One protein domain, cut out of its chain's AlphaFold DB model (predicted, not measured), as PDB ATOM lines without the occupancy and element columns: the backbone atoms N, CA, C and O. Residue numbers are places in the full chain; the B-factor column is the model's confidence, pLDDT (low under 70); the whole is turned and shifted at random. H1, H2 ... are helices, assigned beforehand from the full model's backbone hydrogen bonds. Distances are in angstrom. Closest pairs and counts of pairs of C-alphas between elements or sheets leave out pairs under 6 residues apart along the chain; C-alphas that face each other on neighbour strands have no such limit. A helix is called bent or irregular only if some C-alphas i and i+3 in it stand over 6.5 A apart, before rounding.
ATOM      1  N   ALA A 174      34.077 -37.229   8.175       77.62
ATOM      2  CA  ALA A 174      33.836 -38.666   8.326       77.62
ATOM      3  C   ALA A 174      32.781 -38.985   9.404       77.62
ATOM      4  O   ALA A 174      32.020 -39.943   9.277       77.62
ATOM      5  N   MET A 175      32.693 -38.149  10.444       79.69
ATOM      6  CA  MET A 175      31.689 -38.286  11.497       79.69
ATOM      7  C   MET A 175      30.285 -38.002  10.950       79.69
ATOM      8  O   MET A 175      29.357 -38.779  11.171       79.69
ATOM      9  N   ARG A 176      30.122 -36.934  10.160       83.75
ATOM     10  CA  ARG A 176      28.837 -36.578   9.544       83.75
ATOM     11  C   ARG A 176      28.340 -37.658   8.585       83.75
ATOM     12  O   ARG A 176      27.170 -38.036   8.648       83.75
ATOM     13  N   THR A 177      29.216 -38.185   7.729       83.50
ATOM     14  CA  THR A 177      28.855 -39.247   6.777       83.50
ATOM     15  C   THR A 177      28.508 -40.557   7.482       83.50
ATOM     16  O   THR A 177      27.527 -41.201   7.108       83.50
ATOM     17  N   PHE A 178      29.222 -40.911   8.555       82.00
ATOM     18  CA  PHE A 178      28.900 -42.074   9.384       82.00
ATOM     19  C   PHE A 178      27.538 -41.945  10.089       82.00
ATOM     20  O   PHE A 178      26.713 -42.864  10.025       82.00
ATOM     21  N   LEU A 179      27.254 -40.800  10.722       86.19
ATOM     22  CA  LEU A 179      25.964 -40.559  11.383       86.19
ATOM     23  C   LEU A 179      24.805 -40.546  10.376       86.19
ATOM     24  O   LEU A 179      23.714 -41.027  10.673       86.19
ATOM     25  N   GLN A 180      25.039 -40.036   9.167       86.44
ATOM     26  CA  GLN A 180      24.027 -40.015   8.116       86.44
ATOM     27  C   GLN A 180      23.729 -41.418   7.563       86.44
ATOM     28  O   GLN A 180      22.560 -41.758   7.404       86.44
ATOM     29  N   LEU A 181      24.748 -42.251   7.321       85.88
ATOM     30  CA  LEU A 181      24.582 -43.636   6.848       85.88
ATOM     31  C   LEU A 181      23.934 -44.549   7.897       85.88
ATOM     32  O   LEU A 181      23.064 -45.358   7.575       85.88
ATOM     33  N   SER A 182      24.328 -44.411   9.164       85.00
ATOM     34  CA  SER A 182      23.701 -45.155  10.263       85.00
ATOM     35  C   SER A 182      22.251 -44.713  10.490       85.00
ATOM     36  O   SER A 182      21.364 -45.553  10.639       85.00
ATOM     37  N   GLY A 183      21.981 -43.405  10.419       87.81
ATOM     38  CA  GLY A 183      20.630 -42.855  10.489       87.81
ATOM     39  C   GLY A 183      19.711 -43.371   9.376       87.81
ATOM     40  O   GLY A 183      18.582 -43.778   9.655       87.81
ATOM     41  N   THR A 184      20.183 -43.424   8.124       87.56
ATOM     42  CA  THR A 184      19.383 -43.950   7.003       87.56
ATOM     43  C   THR A 184      19.146 -45.456   7.104       87.56
ATOM     44  O   THR A 184      18.033 -45.899   6.816       87.56
ATOM     45  N   ALA A 185      20.118 -46.237   7.587       85.25
ATOM     46  CA  ALA A 185      19.932 -47.667   7.848       85.25
ATOM     47  C   ALA A 185      18.815 -47.917   8.877       85.25
ATOM     48  O   ALA A 185      17.894 -48.701   8.632       85.25
ATOM     49  N   CYS A 186      18.846 -47.207  10.011       86.44
ATOM     50  CA  CYS A 186      17.808 -47.312  11.041       86.44
ATOM     51  C   CYS A 186      16.434 -46.829  10.538       86.44
ATOM     52  O   CYS A 186      15.410 -47.437  10.866       86.44
ATOM     53  N   ALA A 187      16.394 -45.786   9.700       87.81
ATOM     54  CA  ALA A 187      15.156 -45.302   9.089       87.81
ATOM     55  C   ALA A 187      14.544 -46.335   8.129       87.81
ATOM     56  O   ALA A 187      13.334 -46.562   8.159       87.81
ATOM     57  N   MET A 188      15.372 -47.008   7.323       86.25
ATOM     58  CA  MET A 188      14.925 -48.049   6.394       86.25
ATOM     59  C   MET A 188      14.258 -49.213   7.135       86.25
ATOM     60  O   MET A 188      13.218 -49.719   6.712       86.25
ATOM     61  N   VAL A 189      14.806 -49.591   8.291       85.81
ATOM     62  CA  VAL A 189      14.210 -50.606   9.162       85.81
ATOM     63  C   VAL A 189      12.866 -50.161   9.732       85.81
ATOM     64  O   VAL A 189      11.897 -50.922   9.692       85.81
ATOM     65  N   SER A 190      12.796 -48.937  10.256       87.06
ATOM     66  CA  SER A 190      11.553 -48.382  10.797       87.06
ATOM     67  C   SER A 190      10.454 -48.352   9.724       87.06
ATOM     68  O   SER A 190       9.319 -48.763   9.979       87.06
ATOM     69  N   PHE A 191      10.816 -47.999   8.485       87.12
ATOM     70  CA  PHE A 191       9.910 -48.030   7.339       87.12
ATOM     71  C   PHE A 191       9.473 -49.453   6.958       87.12
ATOM     72  O   PHE A 191       8.302 -49.676   6.659       87.12
ATOM     73  N   GLY A 192      10.369 -50.441   7.022       86.06
ATOM     74  CA  GLY A 192      10.023 -51.851   6.806       86.06
ATOM     75  C   GLY A 192       9.044 -52.394   7.853       86.06
ATOM     76  O   GLY A 192       8.075 -53.077   7.511       86.06
ATOM     77  N   ALA A 193       9.243 -52.041   9.127       86.69
ATOM     78  CA  ALA A 193       8.331 -52.395  10.213       86.69
ATOM     79  C   ALA A 193       6.952 -51.728  10.046       86.69
ATOM     80  O   ALA A 193       5.923 -52.387  10.217       86.69
ATOM     81  N   PHE A 194       6.929 -50.457   9.633       87.62
ATOM     82  CA  PHE A 194       5.706 -49.748   9.252       87.62
ATOM     83  C   PHE A 194       5.000 -50.439   8.075       87.62
ATOM     84  O   PHE A 194       3.818 -50.764   8.171       87.62
ATOM     85  N   GLY A 195       5.727 -50.769   7.004       87.75
ATOM     86  CA  GLY A 195       5.192 -51.478   5.839       87.75
ATOM     87  C   GLY A 195       4.573 -52.833   6.192       87.75
ATOM     88  O   GLY A 195       3.484 -53.150   5.719       87.75
ATOM     89  N   LYS A 196       5.199 -53.609   7.087       86.62
ATOM     90  CA  LYS A 196       4.647 -54.879   7.590       86.62
ATOM     91  C   LYS A 196       3.304 -54.684   8.299       86.62
ATOM     92  O   LYS A 196       2.373 -55.450   8.054       86.62
ATOM     93  N   LEU A 197       3.184 -53.654   9.143       87.75
ATOM     94  CA  LEU A 197       1.926 -53.312   9.819       87.75
ATOM     95  C   LEU A 197       0.849 -52.861   8.824       87.75
ATOM     96  O   LEU A 197      -0.307 -53.262   8.949       87.75
ATOM     97  N   VAL A 198       1.231 -52.082   7.812       87.62
ATOM     98  CA  VAL A 198       0.323 -51.629   6.751       87.62
ATOM     99  C   VAL A 198      -0.180 -52.813   5.922       87.62
ATOM    100  O   VAL A 198      -1.384 -52.944   5.721       87.62
ATOM    101  N   VAL A 199       0.693 -53.734   5.504       87.88
ATOM    102  CA  VAL A 199       0.292 -54.944   4.764       87.88
ATOM    103  C   VAL A 199      -0.659 -55.809   5.593       87.88
ATOM    104  O   VAL A 199      -1.677 -56.263   5.074       87.88
ATOM    105  N   GLU A 200      -0.387 -56.005   6.886       86.06
ATOM    106  CA  GLU A 200      -1.314 -56.709   7.783       86.06
ATOM    107  C   GLU A 200      -2.666 -55.990   7.910       86.06
ATOM    108  O   GLU A 200      -3.702 -56.652   7.932       86.06
ATOM    109  N   ALA A 201      -2.679 -54.654   7.929       86.62
ATOM    110  CA  ALA A 201      -3.908 -53.861   7.964       86.62
ATOM    111  C   ALA A 201      -4.730 -53.968   6.669       86.62
ATOM    112  O   ALA A 201      -5.957 -54.063   6.736       86.62
ATOM    113  N   PHE A 202      -4.069 -54.008   5.505       88.50
ATOM    114  CA  PHE A 202      -4.717 -54.227   4.206       88.50
ATOM    115  C   PHE A 202      -5.271 -55.647   4.051       88.50
ATOM    116  O   PHE A 202      -6.294 -55.823   3.390       88.50
ATOM    117  N   LYS A 203      -4.621 -56.650   4.657       87.19
ATOM    118  CA  LYS A 203      -5.113 -58.038   4.665       87.19
ATOM    119  C   LYS A 203      -6.393 -58.209   5.482       87.19
ATOM    120  O   LYS A 203      -7.134 -59.146   5.212       87.19
ATOM    121  N   GLU A 204      -6.648 -57.345   6.465       85.81
ATOM    122  CA  GLU A 204      -7.862 -57.406   7.287       85.81
ATOM    123  C   GLU A 204      -9.035 -56.701   6.596       85.81
ATOM    124  O   GLU A 204     -10.044 -57.342   6.334       85.81
ATOM    125  N   ASN A 205      -8.894 -55.422   6.223       87.25
ATOM    126  CA  ASN A 205      -9.856 -54.715   5.370       87.25
ATOM    127  C   ASN A 205      -9.169 -53.624   4.533       87.25
ATOM    128  O   ASN A 205      -8.237 -52.953   4.979       87.25
ATOM    129  N   ARG A 206      -9.700 -53.345   3.334       85.44
ATOM    130  CA  ARG A 206      -9.179 -52.274   2.462       85.44
ATOM    131  C   ARG A 206      -9.311 -50.880   3.103       85.44
ATOM    132  O   ARG A 206      -8.396 -50.071   2.983       85.44
ATOM    133  N   ASN A 207     -10.390 -50.631   3.852       85.69
ATOM    134  CA  ASN A 207     -10.595 -49.360   4.560       85.69
ATOM    135  C   ASN A 207      -9.661 -49.212   5.772       85.69
ATOM    136  O   ASN A 207      -9.103 -48.139   5.979       85.69
ATOM    137  N   THR A 208      -9.431 -50.282   6.543       81.50
ATOM    138  CA  THR A 208      -8.494 -50.239   7.683       81.50
ATOM    139  C   THR A 208      -7.049 -50.081   7.226       81.50
ATOM    140  O   THR A 208      -6.273 -49.425   7.914       81.50
ATOM    141  N   GLY A 209      -6.696 -50.624   6.054       85.00
ATOM    142  CA  GLY A 209      -5.392 -50.413   5.423       85.00
ATOM    143  C   GLY A 209      -5.138 -48.955   5.028       85.00
ATOM    144  O   GLY A 209      -4.042 -48.447   5.234       85.00
ATOM    145  N   PHE A 210      -6.149 -48.248   4.515       88.06
ATOM    146  CA  PHE A 210      -5.994 -46.825   4.194       88.06
ATOM    147  C   PHE A 210      -5.945 -45.953   5.456       88.06
ATOM    148  O   PHE A 210      -5.149 -45.021   5.532       88.06
ATOM    149  N   LEU A 211      -6.746 -46.274   6.479       86.81
ATOM    150  CA  LEU A 211      -6.678 -45.550   7.749       86.81
ATOM    151  C   LEU A 211      -5.344 -45.776   8.479       86.81
ATOM    152  O   LEU A 211      -4.842 -44.832   9.086       86.81
ATOM    153  N   SER A 212      -4.731 -46.963   8.401       84.31
ATOM    154  CA  SER A 212      -3.453 -47.254   9.076       84.31
ATOM    155  C   SER A 212      -2.247 -46.504   8.505       84.31
ATOM    156  O   SER A 212      -1.205 -46.458   9.154       84.31
ATOM    157  N   LEU A 213      -2.392 -45.854   7.344       83.44
ATOM    158  CA  LEU A 213      -1.405 -44.903   6.828       83.44
ATOM    159  C   LEU A 213      -1.313 -43.637   7.687       83.44
ATOM    160  O   LEU A 213      -0.282 -42.966   7.702       83.44
ATOM    161  N   THR A 214      -2.382 -43.306   8.416       88.44
ATOM    162  CA  THR A 214      -2.355 -42.214   9.386       88.44
ATOM    163  C   THR A 214      -1.695 -42.683  10.676       88.44
ATOM    164  O   THR A 214      -2.029 -43.737  11.222       88.44
ATOM    165  N   VAL A 215      -0.774 -41.866  11.192       83.00
ATOM    166  CA  VAL A 215      -0.012 -42.176  12.408       83.00
ATOM    167  C   VAL A 215      -0.960 -42.506  13.563       83.00
ATOM    168  O   VAL A 215      -0.807 -43.549  14.177       83.00
ATOM    169  N   VAL A 216      -1.999 -41.697  13.792       84.12
ATOM    170  CA  VAL A 216      -2.952 -41.856  14.909       84.12
ATOM    171  C   VAL A 216      -3.704 -43.191  14.870       84.12
ATOM    172  O   VAL A 216      -3.804 -43.876  15.890       84.12
ATOM    173  N   TYR A 217      -4.214 -43.596  13.705       85.38
ATOM    174  CA  TYR A 217      -4.970 -44.843  13.596       85.38
ATOM    175  C   TYR A 217      -4.070 -46.079  13.672       85.38
ATOM    176  O   TYR A 217      -4.514 -47.131  14.128       85.38
ATOM    177  N   LEU A 218      -2.797 -45.962  13.285       86.12
ATOM    178  CA  LEU A 218      -1.830 -47.045  13.434       86.12
ATOM    179  C   LEU A 218      -1.661 -47.449  14.905       86.12
ATOM    180  O   LEU A 218      -1.684 -48.644  15.201       86.12
ATOM    181  N   PHE A 219      -1.575 -46.483  15.830       86.69
ATOM    182  CA  PHE A 219      -1.555 -46.789  17.266       86.69
ATOM    183  C   PHE A 219      -2.818 -47.567  17.663       86.69
ATOM    184  O   PHE A 219      -2.712 -48.656  18.227       86.69
ATOM    185  N   TYR A 220      -4.006 -47.071  17.304       88.81
ATOM    186  CA  TYR A 220      -5.275 -47.747  17.605       88.81
ATOM    187  C   TYR A 220      -5.318 -49.192  17.068       88.81
ATOM    188  O   TYR A 220      -5.665 -50.125  17.794       88.81
ATOM    189  N   PHE A 221      -4.896 -49.398  15.820       85.75
ATOM    190  CA  PHE A 221      -4.872 -50.702  15.155       85.75
ATOM    191  C   PHE A 221      -3.926 -51.714  15.825       85.75
ATOM    192  O   PHE A 221      -4.235 -52.910  15.905       85.75
ATOM    193  N   VAL A 222      -2.775 -51.252  16.321       87.62
ATOM    194  CA  VAL A 222      -1.817 -52.094  17.052       87.62
ATOM    195  C   VAL A 222      -2.364 -52.467  18.430       87.62
ATOM    196  O   VAL A 222      -2.288 -53.636  18.817       87.62
ATOM    197  N   PHE A 223      -2.955 -51.512  19.153       86.50
ATOM    198  CA  PHE A 223      -3.500 -51.752  20.493       86.50
ATOM    199  C   PHE A 223      -4.771 -52.611  20.493       86.50
ATOM    200  O   PHE A 223      -5.041 -53.284  21.485       86.50
ATOM    201  N   GLN A 224      -5.512 -52.675  19.382       86.88
ATOM    202  CA  GLN A 224      -6.693 -53.536  19.268       86.88
ATOM    203  C   GLN A 224      -6.347 -55.040  19.265       86.88
ATOM    204  O   GLN A 224      -7.103 -55.853  19.796       86.88
ATOM    205  N   LYS A 225      -5.200 -55.429  18.688       85.62
ATOM    206  CA  LYS A 225      -4.693 -56.817  18.676       85.62
ATOM    207  C   LYS A 225      -3.190 -56.832  18.994       85.62
ATOM    208  O   LYS A 225      -2.369 -56.951  18.081       85.62
ATOM    209  N   PRO A 226      -2.802 -56.758  20.283       82.25
ATOM    210  CA  PRO A 226      -1.396 -56.626  20.673       82.25
ATOM    211  C   PRO A 226      -0.586 -57.904  20.415       82.25
ATOM    212  O   PRO A 226       0.618 -57.848  20.148       82.25
ATOM    213  N   ARG A 227      -1.240 -59.074  20.448       78.00
ATOM    214  CA  ARG A 227      -0.606 -60.380  20.229       78.00
ATOM    215  C   ARG A 227      -0.153 -60.494  18.765       78.00
ATOM    216  O   ARG A 227      -0.963 -60.713  17.873       78.00
ATOM    217  N   GLY A 228       1.146 -60.296  18.524       78.50
ATOM    218  CA  GLY A 228       1.804 -60.423  17.214       78.50
ATOM    219  C   GLY A 228       2.141 -59.103  16.501       78.50
ATOM    220  O   GLY A 228       3.099 -59.061  15.729       78.50
ATOM    221  N   ARG A 229       1.428 -58.003  16.785       83.88
ATOM    222  CA  ARG A 229       1.660 -56.688  16.141       83.88
ATOM    223  C   ARG A 229       2.609 -55.786  16.928       83.88
ATOM    224  O   ARG A 229       3.347 -55.002  16.334       83.88
ATOM    225  N   ILE A 230       2.638 -55.935  18.255       87.12
ATOM    226  CA  ILE A 230       3.359 -55.015  19.144       87.12
ATOM    227  C   ILE A 230       4.877 -55.047  18.934       87.12
ATOM    228  O   ILE A 230       5.529 -54.016  19.046       87.12
ATOM    229  N   GLY A 231       5.436 -56.201  18.552       84.88
ATOM    230  CA  GLY A 231       6.869 -56.327  18.272       84.88
ATOM    231  C   GLY A 231       7.313 -55.429  17.115       84.88
ATOM    232  O   GLY A 231       8.256 -54.660  17.262       84.88
ATOM    233  N   ALA A 232       6.587 -55.455  15.992       85.38
ATOM    234  CA  ALA A 232       6.888 -54.596  14.843       85.38
ATOM    235  C   ALA A 232       6.706 -53.107  15.178       85.38
ATOM    236  O   ALA A 232       7.491 -52.269  14.745       85.38
ATOM    237  N   PHE A 233       5.709 -52.786  16.000       88.25
ATOM    238  CA  PHE A 233       5.452 -51.421  16.444       88.25
ATOM    239  C   PHE A 233       6.559 -50.861  17.355       88.25
ATOM    240  O   PHE A 233       7.015 -49.736  17.157       88.25
ATOM    241  N   ILE A 234       7.054 -51.659  18.305       89.19
ATOM    242  CA  ILE A 234       8.180 -51.274  19.171       89.19
ATOM    243  C   ILE A 234       9.444 -51.052  18.334       89.19
ATOM    244  O   ILE A 234      10.123 -50.044  18.510       89.19
ATOM    245  N   VAL A 235       9.733 -51.952  17.389       87.00
ATOM    246  CA  VAL A 235      10.877 -51.816  16.475       87.00
ATOM    247  C   VAL A 235      10.775 -50.523  15.658       87.00
ATOM    248  O   VAL A 235      11.762 -49.796  15.558       87.00
ATOM    249  N   MET A 236       9.587 -50.196  15.135       88.44
ATOM    250  CA  MET A 236       9.337 -48.948  14.405       88.44
ATOM    251  C   MET A 236       9.635 -47.710  15.265       88.44
ATOM    252  O   MET A 236      10.369 -46.831  14.810       88.44
ATOM    253  N   LEU A 237       9.117 -47.651  16.498       90.50
ATOM    254  CA  LEU A 237       9.329 -46.509  17.394       90.50
ATOM    255  C   LEU A 237      10.785 -46.367  17.844       90.50
ATOM    256  O   LEU A 237      11.337 -45.270  17.778       90.50
ATOM    257  N   VAL A 238      11.417 -47.459  18.283       91.81
ATOM    258  CA  VAL A 238      12.788 -47.423  18.812       91.81
ATOM    259  C   VAL A 238      13.773 -47.056  17.708       91.81
ATOM    260  O   VAL A 238      14.533 -46.101  17.854       91.81
ATOM    261  N   LEU A 239      13.741 -47.763  16.575       87.25
ATOM    262  CA  LEU A 239      14.685 -47.501  15.486       87.25
ATOM    263  C   LEU A 239      14.358 -46.218  14.726       87.25
ATOM    264  O   LEU A 239      15.277 -45.555  14.256       87.25
ATOM    265  N   GLY A 240      13.084 -45.820  14.662       89.62
ATOM    266  CA  GLY A 240      12.688 -44.510  14.143       89.62
ATOM    267  C   GLY A 240      13.223 -43.365  15.005       89.62
ATOM    268  O   GLY A 240      13.763 -42.396  14.474       89.62
ATOM    269  N   GLY A 241      13.154 -43.501  16.334       91.75
ATOM    270  CA  GLY A 241      13.727 -42.535  17.272       91.75
ATOM    271  C   GLY A 241      15.251 -42.434  17.161       91.75
ATOM    272  O   GLY A 241      15.787 -41.331  17.062       91.75
ATOM    273  N   VAL A 242      15.947 -43.575  17.100       91.25
ATOM    274  CA  VAL A 242      17.409 -43.620  16.909       91.25
ATOM    275  C   VAL A 242      17.810 -42.998  15.569       91.25
ATOM    276  O   VAL A 242      18.725 -42.179  15.529       91.25
ATOM    277  N   ALA A 243      17.097 -43.316  14.485       91.25
ATOM    278  CA  ALA A 243      17.337 -42.727  13.170       91.25
ATOM    279  C   ALA A 243      17.179 -41.201  13.183       91.25
ATOM    280  O   ALA A 243      18.052 -40.483  12.698       91.25
ATOM    281  N   GLY A 244      16.089 -40.703  13.777       90.31
ATOM    282  CA  GLY A 244      15.845 -39.270  13.922       90.31
ATOM    283  C   GLY A 244      16.935 -38.575  14.737       90.31
ATOM    284  O   GLY A 244      17.410 -37.513  14.339       90.31
ATOM    285  N   GLY A 245      17.388 -39.199  15.830       91.19
ATOM    286  CA  GLY A 245      18.488 -38.692  16.653       91.19
ATOM    287  C   GLY A 245      19.811 -38.599  15.888       91.19
ATOM    288  O   GLY A 245      20.444 -37.545  15.886       91.19
ATOM    289  N   LEU A 246      20.194 -39.667  15.182       90.31
ATOM    290  CA  LEU A 246      21.429 -39.714  14.391       90.31
ATOM    291  C   LEU A 246      21.424 -38.691  13.248       90.31
ATOM    292  O   LEU A 246      22.420 -37.999  13.038       90.31
ATOM    293  N   LEU A 247      20.296 -38.542  12.546       90.19
ATOM    294  CA  LEU A 247      20.152 -37.561  11.466       90.19
ATOM    295  C   LEU A 247      20.128 -36.119  11.986       90.19
ATOM    296  O   LEU A 247      20.722 -35.239  11.372       90.19
ATOM    297  N   ALA A 248      19.484 -35.854  13.124       91.62
ATOM    298  CA  ALA A 248      19.505 -34.525  13.731       91.62
ATOM    299  C   ALA A 248      20.914 -34.143  14.207       91.62
ATOM    300  O   ALA A 248      21.330 -32.992  14.070       91.62
ATOM    301  N   GLN A 249      21.665 -35.107  14.742       90.25
ATOM    302  CA  GLN A 249      23.033 -34.889  15.196       90.25
ATOM    303  C   GLN A 249      24.018 -34.746  14.027       90.25
ATOM    304  O   GLN A 249      24.927 -33.925  14.119       90.25
ATOM    305  N   SER A 250      23.801 -35.429  12.896       88.12
ATOM    306  CA  SER A 250      24.628 -35.254  11.691       88.12
ATOM    307  C   SER A 250      24.501 -33.867  11.052       88.12
ATOM    308  O   SER A 250      25.385 -33.453  10.311       88.12
ATOM    309  N   GLN A 251      23.423 -33.125  11.318       87.94
ATOM    310  CA  GLN A 251      23.299 -31.738  10.855       87.94
ATOM    311  C   GLN A 251      23.989 -30.726  11.775       87.94
ATOM    312  O   GLN A 251      24.178 -29.580  11.376       87.94
ATOM    313  N   ARG A 252      24.349 -31.132  12.997       84.81
ATOM    314  CA  ARG A 252      25.020 -30.278  13.990       84.81
ATOM    315  C   ARG A 252      26.546 -30.422  13.990       84.81
ATOM    316  O   ARG A 252      27.205 -29.577  14.586       84.81
ATOM    317  N   VAL A 253      27.073 -31.489  13.383       77.81
ATOM    318  CA  VAL A 253      28.502 -31.855  13.300       77.81
ATOM    319  C   VAL A 253      29.025 -31.597  11.893       77.81
ATOM    320  O   VAL A 253      30.168 -31.110  11.766       77.81
TER     321      VAL A 253
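What this domain is: This is residues 174 to 253 of the 253 residues of an uncharacterized protein of Rhodopirellula sp. MGV (UniProt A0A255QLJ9). Two long helices, H1 and H4, run side by side in opposite ways and form a rod, and two short helices, H2 and H3, gather at one end of it as a small head between the end of H1 and the beginning of H4. The printed part has 80 residues with four named helices, in the order H1, H2, H3, H4, and no named strand; its class is all helix. The whole is loose, with a radius of gyration of the C-alphas of 14.7 A, and spans 46 by 21 by 17 A.

Where its parts are: H1, residues 174 to 204, begins with C-alpha 174 at (33.836, -38.666, 8.326) and is 45.7 A long. H2 is residues 206 to 211. H3, residues 215 to 224, is 14.9 A long. H4, residues 226 to 250, is 34.9 A long and ends with C-alpha 250 at (24.628, -35.254, 11.691). H4 is irregular, but only just: C-alphas 227 and 230 are 6.8 A apart.

How they stand to each other: H1 and H4 touch, closest at the C-alphas of Gly 183 and Ala 243, 4.2 A, at a shallow tilt of 25 degrees, opposite ways. H1 and H2 form a helical hairpin at a steep tilt of 41 degrees; H1 touches H2 with residues 198 to 203 alone, and the closest C-alphas, of Phe 202 and Gly 209, are 4.1 A apart. H3 and H4 form another helical hairpin, at a shallow tilt of 31 degrees; H4 touches H3 with residues 229 to 233 alone, and the closest C-alphas, of Val 222 and Arg 229, are 5.8 A apart. The helix packing is mostly aligned, only just, with 2 of these 3 touching pairs at a shallow tilt. H2 and H3 are close but not clearly touching, with the C-alphas of Leu 211 and Tyr 217 closest at 6.1 A. H2 and H4 are apart. Each O i to N i+4 pair is within hydrogen-bond range in H1, H2 and H3, and 19 of 21 are in H4.

The domain as a whole: The C-alphas of Ala 174 and Asn 205 are the two farthest apart, 46.6 A. The printed part has no cut, and its three links are tight. No printed residue is under 70 in pLDDT.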